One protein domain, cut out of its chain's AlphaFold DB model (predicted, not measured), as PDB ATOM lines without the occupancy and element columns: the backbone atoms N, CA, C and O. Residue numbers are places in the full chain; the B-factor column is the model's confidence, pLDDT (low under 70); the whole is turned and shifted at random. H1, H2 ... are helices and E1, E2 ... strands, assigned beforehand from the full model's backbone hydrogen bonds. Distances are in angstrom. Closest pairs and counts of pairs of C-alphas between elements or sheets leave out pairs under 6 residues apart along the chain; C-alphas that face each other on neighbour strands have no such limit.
ATOM      1  N   ALA A   4     170.234 145.327-310.975       85.12
ATOM      2  CA  ALA A   4     169.355 144.465-310.186       85.12
ATOM      3  C   ALA A   4     168.445 145.286-309.260       85.12
ATOM      4  O   ALA A   4     167.235 145.066-309.234       85.12
ATOM      5  N   THR A   5     169.009 146.284-308.572       83.50
ATOM      6  CA  THR A   5     168.249 147.222-307.736       83.50
ATOM      7  C   THR A   5     167.202 147.974-308.561       83.50
ATOM      8  O   THR A   5     166.036 148.030-308.185       83.50
ATOM      9  N   HIS A   6     167.581 148.484-309.737       87.12
ATOM     10  CA  HIS A   6     166.661 149.202-310.621       87.12
ATOM     11  C   HIS A   6     165.492 148.324-311.114       87.12
ATOM     12  O   HIS A   6     164.368 148.803-311.266       87.12
ATOM     13  N   THR A   7     165.723 147.032-311.355       91.12
ATOM     14  CA  THR A   7     164.657 146.077-311.710       91.12
ATOM     15  C   THR A   7     163.714 145.816-310.536       91.12
ATOM     16  O   THR A   7     162.500 145.828-310.733       91.12
ATOM     17  N   LYS A   8     164.243 145.644-309.316       90.69
ATOM     18  CA  LYS A   8     163.419 145.477-308.106       90.69
ATOM     19  C   LYS A   8     162.521 146.699-307.867       90.69
ATOM     20  O   LYS A   8     161.327 146.538-307.640       90.69
ATOM     21  N   LEU A   9     163.040 147.923-308.016       89.50
ATOM     22  CA  LEU A   9     162.220 149.136-307.869       89.50
ATOM     23  C   LEU A   9     161.122 149.259-308.931       89.50
ATOM     24  O   LEU A   9     160.012 149.666-308.611       89.50
ATOM     25  N   GLN A  10     161.381 148.860-310.177       92.31
ATOM     26  CA  GLN A  10     160.329 148.815-311.200       92.31
ATOM     27  C   GLN A  10     159.225 147.808-310.847       92.31
ATOM     28  O   GLN A  10     158.050 148.069-311.101       92.31
ATOM     29  N   GLN A  11     159.581 146.665-310.253       93.38
ATOM     30  CA  GLN A  11     158.595 145.696-309.773       93.38
ATOM     31  C   GLN A  11     157.758 146.270-308.626       93.38
ATOM     32  O   GLN A  11     156.539 146.118-308.652       93.38
ATOM     33  N   ILE A  12     158.386 146.981-307.682       93.44
ATOM     34  CA  ILE A  12     157.682 147.711-306.617       93.44
ATOM     35  C   ILE A  12     156.718 148.738-307.215       93.44
ATOM     36  O   ILE A  12     155.544 148.742-306.855       93.44
ATOM     37  N   ALA A  13     157.175 149.564-308.161       92.81
ATOM     38  CA  ALA A  13     156.329 150.565-308.813       92.81
ATOM     39  C   ALA A  13     155.106 149.925-309.484       92.81
ATOM     40  O   ALA A  13     153.984 150.404-309.333       92.81
ATOM     41  N   LYS A  14     155.306 148.799-310.179       94.19
ATOM     42  CA  LYS A  14     154.217 148.056-310.812       94.19
ATOM     43  C   LYS A  14     153.213 147.521-309.789       94.19
ATOM     44  O   LYS A  14     152.015 147.696-309.976       94.19
ATOM     45  N   GLN A  15     153.689 146.890-308.715       94.25
ATOM     46  CA  GLN A  15     152.819 146.369-307.658       94.25
ATOM     47  C   GLN A  15     152.038 147.487-306.961       94.25
ATOM     48  O   GLN A  15     150.857 147.313-306.676       94.25
ATOM     49  N   ALA A  16     152.674 148.637-306.733       92.06
ATOM     50  CA  ALA A  16     152.026 149.805-306.158       92.06
ATOM     51  C   ALA A  16     150.929 150.363-307.073       92.06
ATOM     52  O   ALA A  16     149.821 150.598-306.606       92.06
ATOM     53  N   ALA A  17     151.189 150.501-308.376       90.88
ATOM     54  CA  ALA A  17     150.179 150.940-309.341       90.88
ATOM     55  C   ALA A  17     148.997 149.953-309.441       90.88
ATOM     56  O   ALA A  17     147.834 150.357-309.418       90.88
ATOM     57  N   ASP A  18     149.278 148.646-309.481       92.94
ATOM     58  CA  ASP A  18     148.247 147.596-309.467       92.94
ATOM     59  C   ASP A  18     147.439 147.579-308.155       92.94
ATOM     60  O   ASP A  18     146.311 147.085-308.129       92.94
ATOM     61  N   HIS A  19     148.010 148.063-307.049       90.69
ATOM     62  CA  HIS A  19     147.305 148.201-305.777       90.69
ATOM     63  C   HIS A  19     146.445 149.469-305.755       90.69
ATOM     64  O   HIS A  19     145.253 149.379-305.486       90.69
ATOM     65  N   ILE A  20     147.004 150.615-306.150       88.88
ATOM     66  CA  ILE A  20     146.304 151.907-306.233       88.88
ATOM     67  C   ILE A  20     145.061 151.817-307.122       88.88
ATOM     68  O   ILE A  20     143.983 152.263-306.741       88.88
ATOM     69  N   THR A  21     145.168 151.157-308.276       87.12
ATOM     70  CA  THR A  21     144.017 150.948-309.171       87.12
ATOM     71  C   THR A  21     142.882 150.146-308.528       87.12
ATOM     72  O   THR A  21     141.732 150.288-308.936       87.12
ATOM     73  N   LYS A  22     143.169 149.327-307.508       89.19
ATOM     74  CA  LYS A  22     142.152 148.589-306.742       89.19
ATOM     75  C   LYS A  22     141.533 149.416-305.618       89.19
ATOM     76  O   LYS A  22     140.427 149.078-305.211       89.19
ATOM     77  N   LEU A  23     142.206 150.472-305.151       85.81
ATOM     78  CA  LEU A  23     141.684 151.382-304.124       85.81
ATOM     79  C   LEU A  23     140.522 152.230-304.638       85.81
ATOM     80  O   LEU A  23     139.719 152.703-303.846       85.81
ATOM     81  N   ASN A  24     140.401 152.406-305.959       82.31
ATOM     82  CA  ASN A  24     139.264 153.081-306.591       82.31
ATOM     83  C   ASN A  24     138.946 154.463-305.971       82.31
ATOM     84  O   ASN A  24     137.783 154.823-305.795       82.31
ATOM     85  N   GLY A  25     139.992 155.220-305.624       79.06
ATOM     86  CA  GLY A  25     139.888 156.541-304.999       79.06
ATOM     87  C   GLY A  25     139.855 156.546-303.465       79.06
ATOM     88  O   GLY A  25     139.706 157.614-302.877       79.06
ATOM     89  N   GLU A  26     140.025 155.402-302.798       84.81
ATOM     90  CA  GLU A  26     140.247 155.352-301.348       84.81
ATOM     91  C   GLU A  26     141.703 155.690-300.998       84.81
ATOM     92  O   GLU A  26     142.642 155.122-301.554       84.81
ATOM     93  N   ALA A  27     141.902 156.618-300.059       87.88
ATOM     94  CA  ALA A  27     143.230 156.977-299.571       87.88
ATOM     95  C   ALA A  27     143.763 155.915-298.591       87.88
ATOM     96  O   ALA A  27     143.122 155.607-297.585       87.88
ATOM     97  N   GLU A  28     144.969 155.405-298.841       91.81
ATOM     98  CA  GLU A  28     145.615 154.382-298.014       91.81
ATOM     99  C   GLU A  28     147.141 154.562-297.991       91.81
ATOM    100  O   GLU A  28     147.767 154.974-298.968       91.81
ATOM    101  N   THR A  29     147.776 154.233-296.862       92.56
ATOM    102  CA  THR A  29     149.231 154.019-296.802       92.56
ATOM    103  C   THR A  29     149.504 152.524-296.697       92.56
ATOM    104  O   THR A  29     149.047 151.893-295.749       92.56
ATOM    105  N   PHE A  30     150.285 151.984-297.629       92.25
ATOM    106  CA  PHE A  30     150.591 150.561-297.724       92.25
ATOM    107  C   PHE A  30     152.085 150.316-297.959       92.25
ATOM    108  O   PHE A  30     152.854 151.213-298.317       92.25
ATOM    109  N   GLU A  31     152.499 149.072-297.742       94.19
ATOM    110  CA  GLU A  31     153.879 148.624-297.900       94.19
ATOM    111  C   GLU A  31     153.987 147.644-299.067       94.19
ATOM    112  O   GLU A  31     153.139 146.772-299.255       94.19
ATOM    113  N   VAL A  32     155.052 147.777-299.854       92.62
ATOM    114  CA  VAL A  32     155.346 146.896-300.985       92.62
ATOM    115  C   VAL A  32     156.729 146.301-300.797       92.62
ATOM    116  O   VAL A  32     157.718 147.025-300.684       92.62
ATOM    117  N   VAL A  33     156.796 144.972-300.786       91.25
ATOM    118  CA  VAL A  33     158.038 144.224-300.574       91.25
ATOM    119  C   VAL A  33     158.451 143.529-301.865       91.25
ATOM    120  O   VAL A  33     157.665 142.803-302.475       91.25
ATOM    121  N   CYS A  34     159.704 143.716-302.272       89.44
ATOM    122  CA  CYS A  34     160.276 143.055-303.439       89.44
ATOM    123  C   CYS A  34     161.686 142.534-303.141       89.44
ATOM    124  O   CYS A  34     162.684 143.253-303.253       89.44
ATOM    125  N   GLY A  35     161.762 141.247-302.798       87.19
ATOM    126  CA  GLY A  35     162.986 140.644-302.278       87.19
ATOM    127  C   GLY A  35     163.346 141.303-300.952       87.19
ATOM    128  O   GLY A  35     162.534 141.322-300.037       87.19
ATOM    129  N   ASP A  36     164.536 141.885-300.901       87.00
ATOM    130  CA  ASP A  36     165.105 142.522-299.709       87.00
ATOM    131  C   ASP A  36     164.778 144.022-299.600       87.00
ATOM    132  O   ASP A  36     165.288 144.694-298.716       87.00
ATOM    133  N   TYR A  37     163.959 144.562-300.514       88.06
ATOM    134  CA  TYR A  37     163.526 145.960-300.471       88.06
ATOM    135  C   TYR A  37     162.098 146.079-299.951       88.06
ATOM    136  O   TYR A  37     161.209 145.363-300.421       88.06
ATOM    137  N   LEU A  38     161.874 147.042-299.057       91.38
ATOM    138  CA  LEU A  38     160.557 147.430-298.556       91.38
ATOM    139  C   LEU A  38     160.303 148.900-298.882       91.38
ATOM    140  O   LEU A  38     161.065 149.766-298.469       91.38
ATOM    141  N   ALA A  39     159.229 149.196-299.608       92.19
ATOM    142  CA  ALA A  39     158.804 150.560-299.905       92.19
ATOM    143  C   ALA A  39     157.500 150.892-299.176       92.19
ATOM    144  O   ALA A  39     156.528 150.147-299.274       92.19
ATOM    145  N   VAL A  40     157.472 152.033-298.494       93.81
ATOM    146  CA  VAL A  40     156.278 152.584-297.844       93.81
ATOM    147  C   VAL A  40     155.683 153.647-298.758       93.81
ATOM    148  O   VAL A  40     156.340 154.645-299.068       93.81
ATOM    149  N   ILE A  41     154.443 153.446-299.193       93.44
ATOM    150  CA  ILE A  41     153.772 154.279-300.193       93.44
ATOM    151  C   ILE A  41     152.469 154.800-299.597       93.44
ATOM    152  O   ILE A  41     151.697 154.051-299.011       93.44
ATOM    153  N   ALA A  42     152.236 156.099-299.730       93.19
ATOM    154  CA  ALA A  42     150.984 156.743-299.371       93.19
ATOM    155  C   ALA A  42     150.258 157.171-300.640       93.19
ATOM    156  O   ALA A  42     150.803 157.937-301.436       93.19
ATOM    157  N   TYR A  43     149.042 156.674-300.812       91.25
ATOM    158  CA  TYR A  43     148.114 157.108-301.836       91.25
ATOM    159  C   TYR A  43     147.038 157.978-301.194       91.25
ATOM    160  O   TYR A  43     146.410 157.592-300.208       91.25
ATOM    161  N   GLU A  44     146.853 159.167-301.745       89.75
ATOM    162  CA  GLU A  44     145.813 160.107-301.359       89.75
ATOM    163  C   GLU A  44     144.934 160.345-302.579       89.75
ATOM    164  O   GLU A  44     145.444 160.665-303.653       89.75
ATOM    165  N   ALA A  45     143.624 160.197-302.416       88.50
ATOM    166  CA  ALA A  45     142.661 160.507-303.454       88.50
ATOM    167  C   ALA A  45     141.423 161.171-302.860       88.50
ATOM    168  O   ALA A  45     141.037 160.903-301.721       88.50
ATOM    169  N   GLU A  46     140.828 162.060-303.647       86.50
ATOM    170  CA  GLU A  46     139.584 162.748-303.338       86.50
ATOM    171  C   GLU A  46     138.588 162.479-304.465       86.50
ATOM    172  O   GLU A  46     138.880 162.693-305.647       86.50
ATOM    173  N   ILE A  47     137.415 161.976-304.087       87.94
ATOM    174  CA  ILE A  47     136.313 161.715-305.005       87.94
ATOM    175  C   ILE A  47     135.308 162.851-304.848       87.94
ATOM    176  O   ILE A  47     134.758 163.050-303.765       87.94
ATOM    177  N   ALA A  48     135.032 163.549-305.944       86.25
ATOM    178  CA  ALA A  48     133.910 164.468-306.025       86.25
ATOM    179  C   ALA A  48     132.669 163.725-306.520       86.25
ATOM    180  O   ALA A  48     132.743 162.861-307.400       86.25
ATOM    181  N   GLU A  49     131.515 164.076-305.961       88.38
ATOM    182  CA  GLU A  49     130.217 163.551-306.369       88.38
ATOM    183  C   GLU A  49     129.275 164.686-306.781       88.38
ATOM    184  O   GLU A  49     129.114 165.685-306.080       88.38
ATOM    185  N   ASP A  50     128.607 164.499-307.913       87.81
ATOM    186  CA  ASP A  50     127.364 165.179-308.237       87.81
ATOM    187  C   ASP A  50     126.220 164.201-307.957       87.81
ATOM    188  O   ASP A  50     126.176 163.089-308.489       87.81
ATOM    189  N   LYS A  51     125.281 164.608-307.102       88.81
ATOM    190  CA  LYS A  51     124.125 163.782-306.724       88.81
ATOM    191  C   LYS A  51     123.107 163.640-307.855       88.81
ATOM    192  O   LYS A  51     122.188 162.828-307.733       88.81
ATOM    193  N   GLY A  52     123.274 164.393-308.939       86.31
ATOM    194  CA  GLY A  52     122.319 164.460-310.027       86.31
ATOM    195  C   GLY A  52     121.022 165.152-309.609       86.31
ATOM    196  O   GLY A  52     120.858 165.642-308.487       86.31
ATOM    197  N   ASP A  53     120.070 165.190-310.533       89.94
ATOM    198  CA  ASP A  53     118.754 165.791-310.337       89.94
ATOM    199  C   ASP A  53     117.664 164.987-311.071       89.94
ATOM    200  O   ASP A  53     117.839 163.813-311.391       89.94
ATOM    201  N   TYR A  54     116.496 165.590-311.316       87.06
ATOM    202  CA  TYR A  54     115.390 164.901-311.988       87.06
ATOM    203  C   TYR A  54     115.723 164.480-313.438       87.06
ATOM    204  O   TYR A  54     115.184 163.491-313.934       87.06
ATOM    205  N   TRP A  55     116.617 165.195-314.119       91.88
ATOM    206  CA  TRP A  55     117.007 164.925-315.504       91.88
ATOM    207  C   TRP A  55     118.382 164.262-315.630       91.88
ATOM    208  O   TRP A  55     118.666 163.674-316.675       91.88
ATOM    209  N   THR A  56     119.213 164.322-314.585       82.56
ATOM    210  CA  THR A  56     120.615 163.879-314.623       82.56
ATOM    211  C   THR A  56     120.902 162.838-313.544       82.56
ATOM    212  O   THR A  56     120.594 163.047-312.375       82.56
ATOM    213  N   ALA A  57     121.516 161.715-313.921       86.56
ATOM    214  CA  ALA A  57     121.927 160.688-312.966       86.56
ATOM    215  C   ALA A  57     123.108 161.167-312.095       86.56
ATOM    216  O   ALA A  57     123.934 161.938-312.589       86.56
ATOM    217  N   PRO A  58     123.223 160.691-310.840       87.12
ATOM    218  CA  PRO A  58     124.403 160.936-310.022       87.12
ATOM    219  C   PRO A  58     125.666 160.424-310.717       87.12
ATOM    220  O   PRO A  58     125.654 159.368-311.356       87.12
ATOM    221  N   TYR A  59     126.759 161.162-310.563       86.12
ATOM    222  CA  TYR A  59     128.058 160.822-311.126       86.12
ATOM    223  C   TYR A  59     129.170 161.194-310.146       86.12
ATOM    224  O   TYR A  59     129.092 162.214-309.468       86.12
ATOM    225  N   SER A  60     130.218 160.378-310.097       84.88
ATOM    226  CA  SER A  60     131.401 160.636-309.278       84.88
ATOM    227  C   SER A  60     132.653 160.565-310.136       84.88
ATOM    228  O   SER A  60     132.724 159.779-311.084       84.88
ATOM    229  N   TRP A  61     133.646 161.379-309.802       86.25
ATOM    230  CA  TRP A  61     134.942 161.392-310.468       86.25
ATOM    231  C   TRP A  61     136.065 161.606-309.460       86.25
ATOM    232  O   TRP A  61     135.852 162.143-308.375       86.25
ATOM    233  N   ILE A  62     137.273 161.191-309.837       84.12
ATOM    234  CA  ILE A  62     138.483 161.511-309.082       84.12
ATOM    235  C   ILE A  62     138.774 162.995-309.316       84.12
ATOM    236  O   ILE A  62     139.089 163.400-310.436       84.12
ATOM    237  N   GLU A  63     138.606 163.812-308.280       86.38
ATOM    238  CA  GLU A  63     138.954 165.234-308.310       86.38
ATOM    239  C   GLU A  63     140.463 165.416-308.155       86.38
ATOM    240  O   GLU A  63     141.076 166.253-308.820       86.38
ATOM    241  N   TYR A  64     141.068 164.580-307.313       85.31
ATOM    242  CA  TYR A  64     142.487 164.615-307.024       85.31
ATOM    243  C   TYR A  64     143.015 163.220-306.721       85.31
ATOM    244  O   TYR A  64     142.374 162.450-306.012       85.31
ATOM    245  N   GLU A  65     144.217 162.924-307.206       88.19
ATOM    246  CA  GLU A  65     144.995 161.783-306.745       88.19
ATOM    247  C   GLU A  65     146.479 162.139-306.654       88.19
ATOM    248  O   GLU A  65     147.016 162.900-307.467       88.19
ATOM    249  N   ARG A  66     147.155 161.591-305.647       88.56
ATOM    250  CA  ARG A  66     148.590 161.746-305.447       88.56
ATOM    251  C   ARG A  66     149.183 160.511-304.801       88.56
ATOM    252  O   ARG A  66     148.715 160.036-303.771       88.56
ATOM    253  N   THR A  67     150.307 160.075-305.355       90.69
ATOM    254  CA  THR A  67     151.104 158.993-304.784       90.69
ATOM    255  C   THR A  67     152.399 159.559-304.225       90.69
ATOM    256  O   THR A  67     153.152 160.231-304.921       90.69
ATOM    257  N   THR A  68     152.691 159.290-302.958       91.06
ATOM    258  CA  THR A  68     153.923 159.731-302.301       91.06
ATOM    259  C   THR A  68     154.662 158.535-301.725       91.06
ATOM    260  O   THR A  68     154.154 157.823-300.864       91.06
ATOM    261  N   VAL A  69     155.905 158.339-302.157       92.25
ATOM    262  CA  VAL A  69     156.801 157.349-301.546       92.25
ATOM    263  C   VAL A  69     157.383 157.946-300.267       92.25
ATOM    264  O   VAL A  69     158.106 158.941-300.327       92.25
ATOM    265  N   LYS A  70     157.047 157.366-299.110       91.69
ATOM    266  CA  LYS A  70     157.480 157.846-297.787       91.69
ATOM    267  C   LYS A  70     158.898 157.395-297.448       91.69
ATOM    268  O   LYS A  70     159.675 158.200-296.952       91.69
ATOM    269  N   ALA A  71     159.217 156.130-297.704       90.50
ATOM    270  CA  ALA A  71     160.525 155.549-297.420       90.50
ATOM    271  C   ALA A  71     160.757 154.303-298.279       90.50
ATOM    272  O   ALA A  71     159.802 153.644-298.694       90.50
ATOM    273  N   VAL A  72     162.023 153.978-298.527       89.75
ATOM    274  CA  VAL A  72     162.440 152.713-299.134       89.75
ATOM    275  C   VAL A  72     163.604 152.189-298.316       89.75
ATOM    276  O   VAL A  72     164.612 152.877-298.197       89.75
ATOM    277  N   TYR A  73     163.456 150.999-297.758       89.81
ATOM    278  CA  TYR A  73     164.483 150.311-296.989       89.81
ATOM    279  C   TYR A  73     165.119 149.221-297.843       89.81
ATOM    280  O   TYR A  73     164.413 148.517-298.573       89.81
ATOM    281  N   ASP A  74     166.441 149.113-297.770       87.00
ATOM    282  CA  ASP A  74     167.211 148.041-298.397       87.00
ATOM    283  C   ASP A  74     167.387 146.822-297.467       87.00
ATOM    284  O   ASP A  74     166.811 146.752-296.379       87.00
ATOM    285  N   GLU A  75     168.206 145.857-297.896       81.81
ATOM    286  CA  GLU A  75     168.469 144.611-297.164       81.81
ATOM    287  C   GLU A  75     169.098 144.815-295.776       81.81
ATOM    288  O   GLU A  75     168.965 143.956-294.904       81.81
ATOM    289  N   ASN A  76     169.769 145.948-295.560       81.25
ATOM    290  CA  ASN A  76     170.400 146.296-294.290       81.25
ATOM    291  C   ASN A  76     169.439 147.057-293.363       81.25
ATOM    292  O   ASN A  76     169.775 147.319-292.208       81.25
ATOM    293  N   GLY A  77     168.236 147.386-293.849       78.25
ATOM    294  CA  GLY A  77     167.291 148.258-293.159       78.25
ATOM    295  C   GLY A  77     167.671 149.736-293.243       78.25
ATOM    296  O   GLY A  77     167.104 150.546-292.508       78.25
ATOM    297  N   ASP A  78     168.608 150.098-294.124       86.44
ATOM    298  CA  ASP A  78     168.991 151.482-294.368       86.44
ATOM    299  C   ASP A  78     168.024 152.135-295.363       86.44
ATOM    300  O   ASP A  78     167.570 151.528-296.336       86.44
ATOM    301  N   GLU A  79     167.687 153.402-295.109       87.88
ATOM    302  CA  GLU A  79     166.815 154.175-295.993       87.88
ATOM    303  C   GLU A  79     167.572 154.593-297.265       87.88
ATOM    304  O   GLU A  79     168.460 155.456-297.238       87.88
ATOM    305  N   ASP A  80     167.167 154.041-298.407       87.00
ATOM    306  CA  ASP A  80     167.714 154.388-299.715       87.00
ATOM    307  C   ASP A  80     166.968 155.595-300.311       87.00
ATOM    308  O   ASP A  80     165.961 155.491-301.021       87.00
ATOM    309  N   LYS A  81     167.509 156.788-300.051       88.44
ATOM    310  CA  LYS A  81     166.982 158.059-300.578       88.44
ATOM    311  C   LYS A  81     167.026 158.148-302.105       88.44
ATOM    312  O   LYS A  81     166.218 158.870-302.697       88.44
ATOM    313  N   GLU A  82     167.968 157.459-302.755       87.62
ATOM    314  CA  GLU A  82     168.042 157.414-304.218       87.62
ATOM    315  C   GLU A  82     166.872 156.585-304.764       87.62
ATOM    316  O   GLU A  82     166.176 157.031-305.681       87.62
ATOM    317  N   ALA A  83     166.583 155.444-304.131       87.00
ATOM    318  CA  ALA A  83     165.427 154.611-304.440       87.00
ATOM    319  C   ALA A  83     164.094 155.329-304.197       87.00
ATOM    320  O   ALA A  83     163.216 155.259-305.058       87.00
ATOM    321  N   VAL A  84     163.955 156.073-303.090       90.94
ATOM    322  CA  VAL A  84     162.769 156.912-302.820       90.94
ATOM    323  C   VAL A  84     162.541 157.884-303.973       90.94
ATOM    324  O   VAL A  84     161.451 157.934-304.540       90.94
ATOM    325  N   ARG A  85     163.574 158.638-304.371       89.25
ATOM    326  CA  ARG A  85     163.462 159.622-305.456       89.25
ATOM    327  C   ARG A  85     163.107 158.967-306.791       89.25
ATOM    328  O   ARG A  85     162.347 159.550-307.564       89.25
ATOM    329  N   LEU A  86     163.659 157.787-307.069       89.44
ATOM    330  CA  LEU A  86     163.383 157.051-308.297       89.44
ATOM    331  C   LEU A  86     161.941 156.530-308.331       89.44
ATOM    332  O   LEU A  86     161.232 156.792-309.299       89.44
ATOM    333  N   LEU A  87     161.493 155.851-307.271       89.50
ATOM    334  CA  LEU A  87     160.128 155.333-307.161       89.50
ATOM    335  C   LEU A  87     159.096 156.459-307.213       89.50
ATOM    336  O   LEU A  87     158.093 156.335-307.909       89.50
ATOM    337  N   ASN A  88     159.368 157.589-306.559       90.94
ATOM    338  CA  ASN A  88     158.455 158.729-306.575       90.94
ATOM    339  C   ASN A  88     158.301 159.324-307.986       90.94
ATOM    340  O   ASN A  88     157.227 159.796-308.332       90.94
ATOM    341  N   LYS A  89     159.352 159.255-308.817       90.25
ATOM    342  CA  LYS A  89     159.316 159.643-310.240       90.25
ATOM    343  C   LYS A  89     158.642 158.596-311.140       90.25
ATOM    344  O   LYS A  89     158.275 158.911-312.261       90.25
ATOM    345  N   MET A  90     158.556 157.339-310.708       89.06
ATOM    346  CA  MET A  90     157.861 156.286-311.461       89.06
ATOM    347  C   MET A  90     156.355 156.272-311.181       89.06
ATOM    348  O   MET A  90     155.596 155.813-312.028       89.06
ATOM    349  N   LEU A  91     155.945 156.733-309.995       86.12
ATOM    350  CA  LEU A  91     154.560 156.709-309.513       86.12
ATOM    351  C   LEU A  91     153.813 158.046-309.672       86.12
ATOM    352  O   LEU A  91     152.608 158.078-309.438       86.12
ATOM    353  N   ASN A  92     154.511 159.119-310.055       84.94
ATOM    354  CA  ASN A  92     153.948 160.426-310.425       84.94
ATOM    355  C   ASN A  92     154.411 160.800-311.831       84.94
ATOM    356  O   ASN A  92     153.607 161.394-312.577       84.94
TER     357      ASN A  92
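What this domain is: This is residues 4 to 92 of the 92 residues of an uncharacterized protein of Alistipes sp. CHKCI003 (UniProt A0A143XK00). A twisted sheet of three antiparallel strands has two helices, H1 and H2, packed over one face, and its long hairpin E2 and E3 runs out past both helices as a slender two-stranded arm that ends in the turn of residues 51 to 58. H1 covers mainly E1 and E2, while the shorter H2 covers mainly E3 and crosses close to H1. The printed part has 89 residues, with two named helices and three named strands in the order H1, E1, E2, E3, H2; the sheet order is E1, E2, E3, and the class is mixed, helices and strands. The whole is loose, with a radius of gyration of the C-alphas of 16.5 A. The C-alphas span 60 by 17 by 17 A, and the arm makes much of the length.

How they stand to each other: The printed part begins with H1, residues 4 to 23, which is on the sheet formed by E1, residues 28 to 34, E2, residues 37 to 50, and E3, residues 59 to 73. The closest C-alphas of H1 and E1 are those of Lys 8 and Cys 34, 6.1 A apart. The closest C-alphas of H1 and E2 are those of Ile 20 and Tyr 43, 7.0 A apart. H1 and E3 are near each other, with 6 pairs of C-alphas within 10 A. E1, E2 and E3 form a meander, each strand the antiparallel neighbour of the one before. E1 and E2 are a hairpin with 147 degrees between their directions; N 30 and O 41 are within hydrogen-bond range at 2.9 A, as are N 43 and O 28 at 2.8 A. E2 and E3 are a hairpin with 165 degrees between their directions; N 42 and O 68 are within hydrogen-bond range at 2.8 A, and near the far end so are N 50 and O 59, also at 2.8 A. E2 is the inner strand, and E1 and E3 are the edge strands. H2, residues 81 to 91, is on the sheet at a height over the sheet of 8.0 A. It lies over E3 and only just over E2, on which 3 of its 11 C-alphas fall. On the local plane its line and that of E3 stand at 18 degrees, along the strands. The closest C-alphas of E3 and H2 are those of Val 69 and Asn 88, 5.5 A apart. H1 and H2 lie on the same face, in two layers, helices on one face of a sheet. They touch, H1 with residues 9 to 17 alone, and the closest C-alphas are those of Ala 13 and Leu 87, 6.3 A apart. They run the same way at a steep tilt of 45 degrees. In H2 every O i to N i+4 pair is within hydrogen-bond range, and in H1 15 of 16 are.

Where its parts are: H1 begins at C-alpha 4 at (169.355, 144.465, -310.186) and is 29.2 A long from first to last C-alpha. E1 is 19.3 A long. E2 measures 41.7 A and ends at C-alpha 50 at (127.364, 165.179, -308.237). E3, the longest strand by residues, measures 40.5 A. H2 is 15.4 A long and ends at C-alpha 91 at (154.560, 156.709, -309.513).

The domain as a whole: The two C-alphas farthest apart are those of Tyr 54 and Asn 76, at 60.7 A. The links H1 to E1 and E1 to E2 are tight, and those from E2 to E3 and from E3 to H2 are short. The printed part has no cut and ends at Asn 92, the chain's last residue. The mean pLDDT of the printed part is 88.7, and no printed residue is under 70.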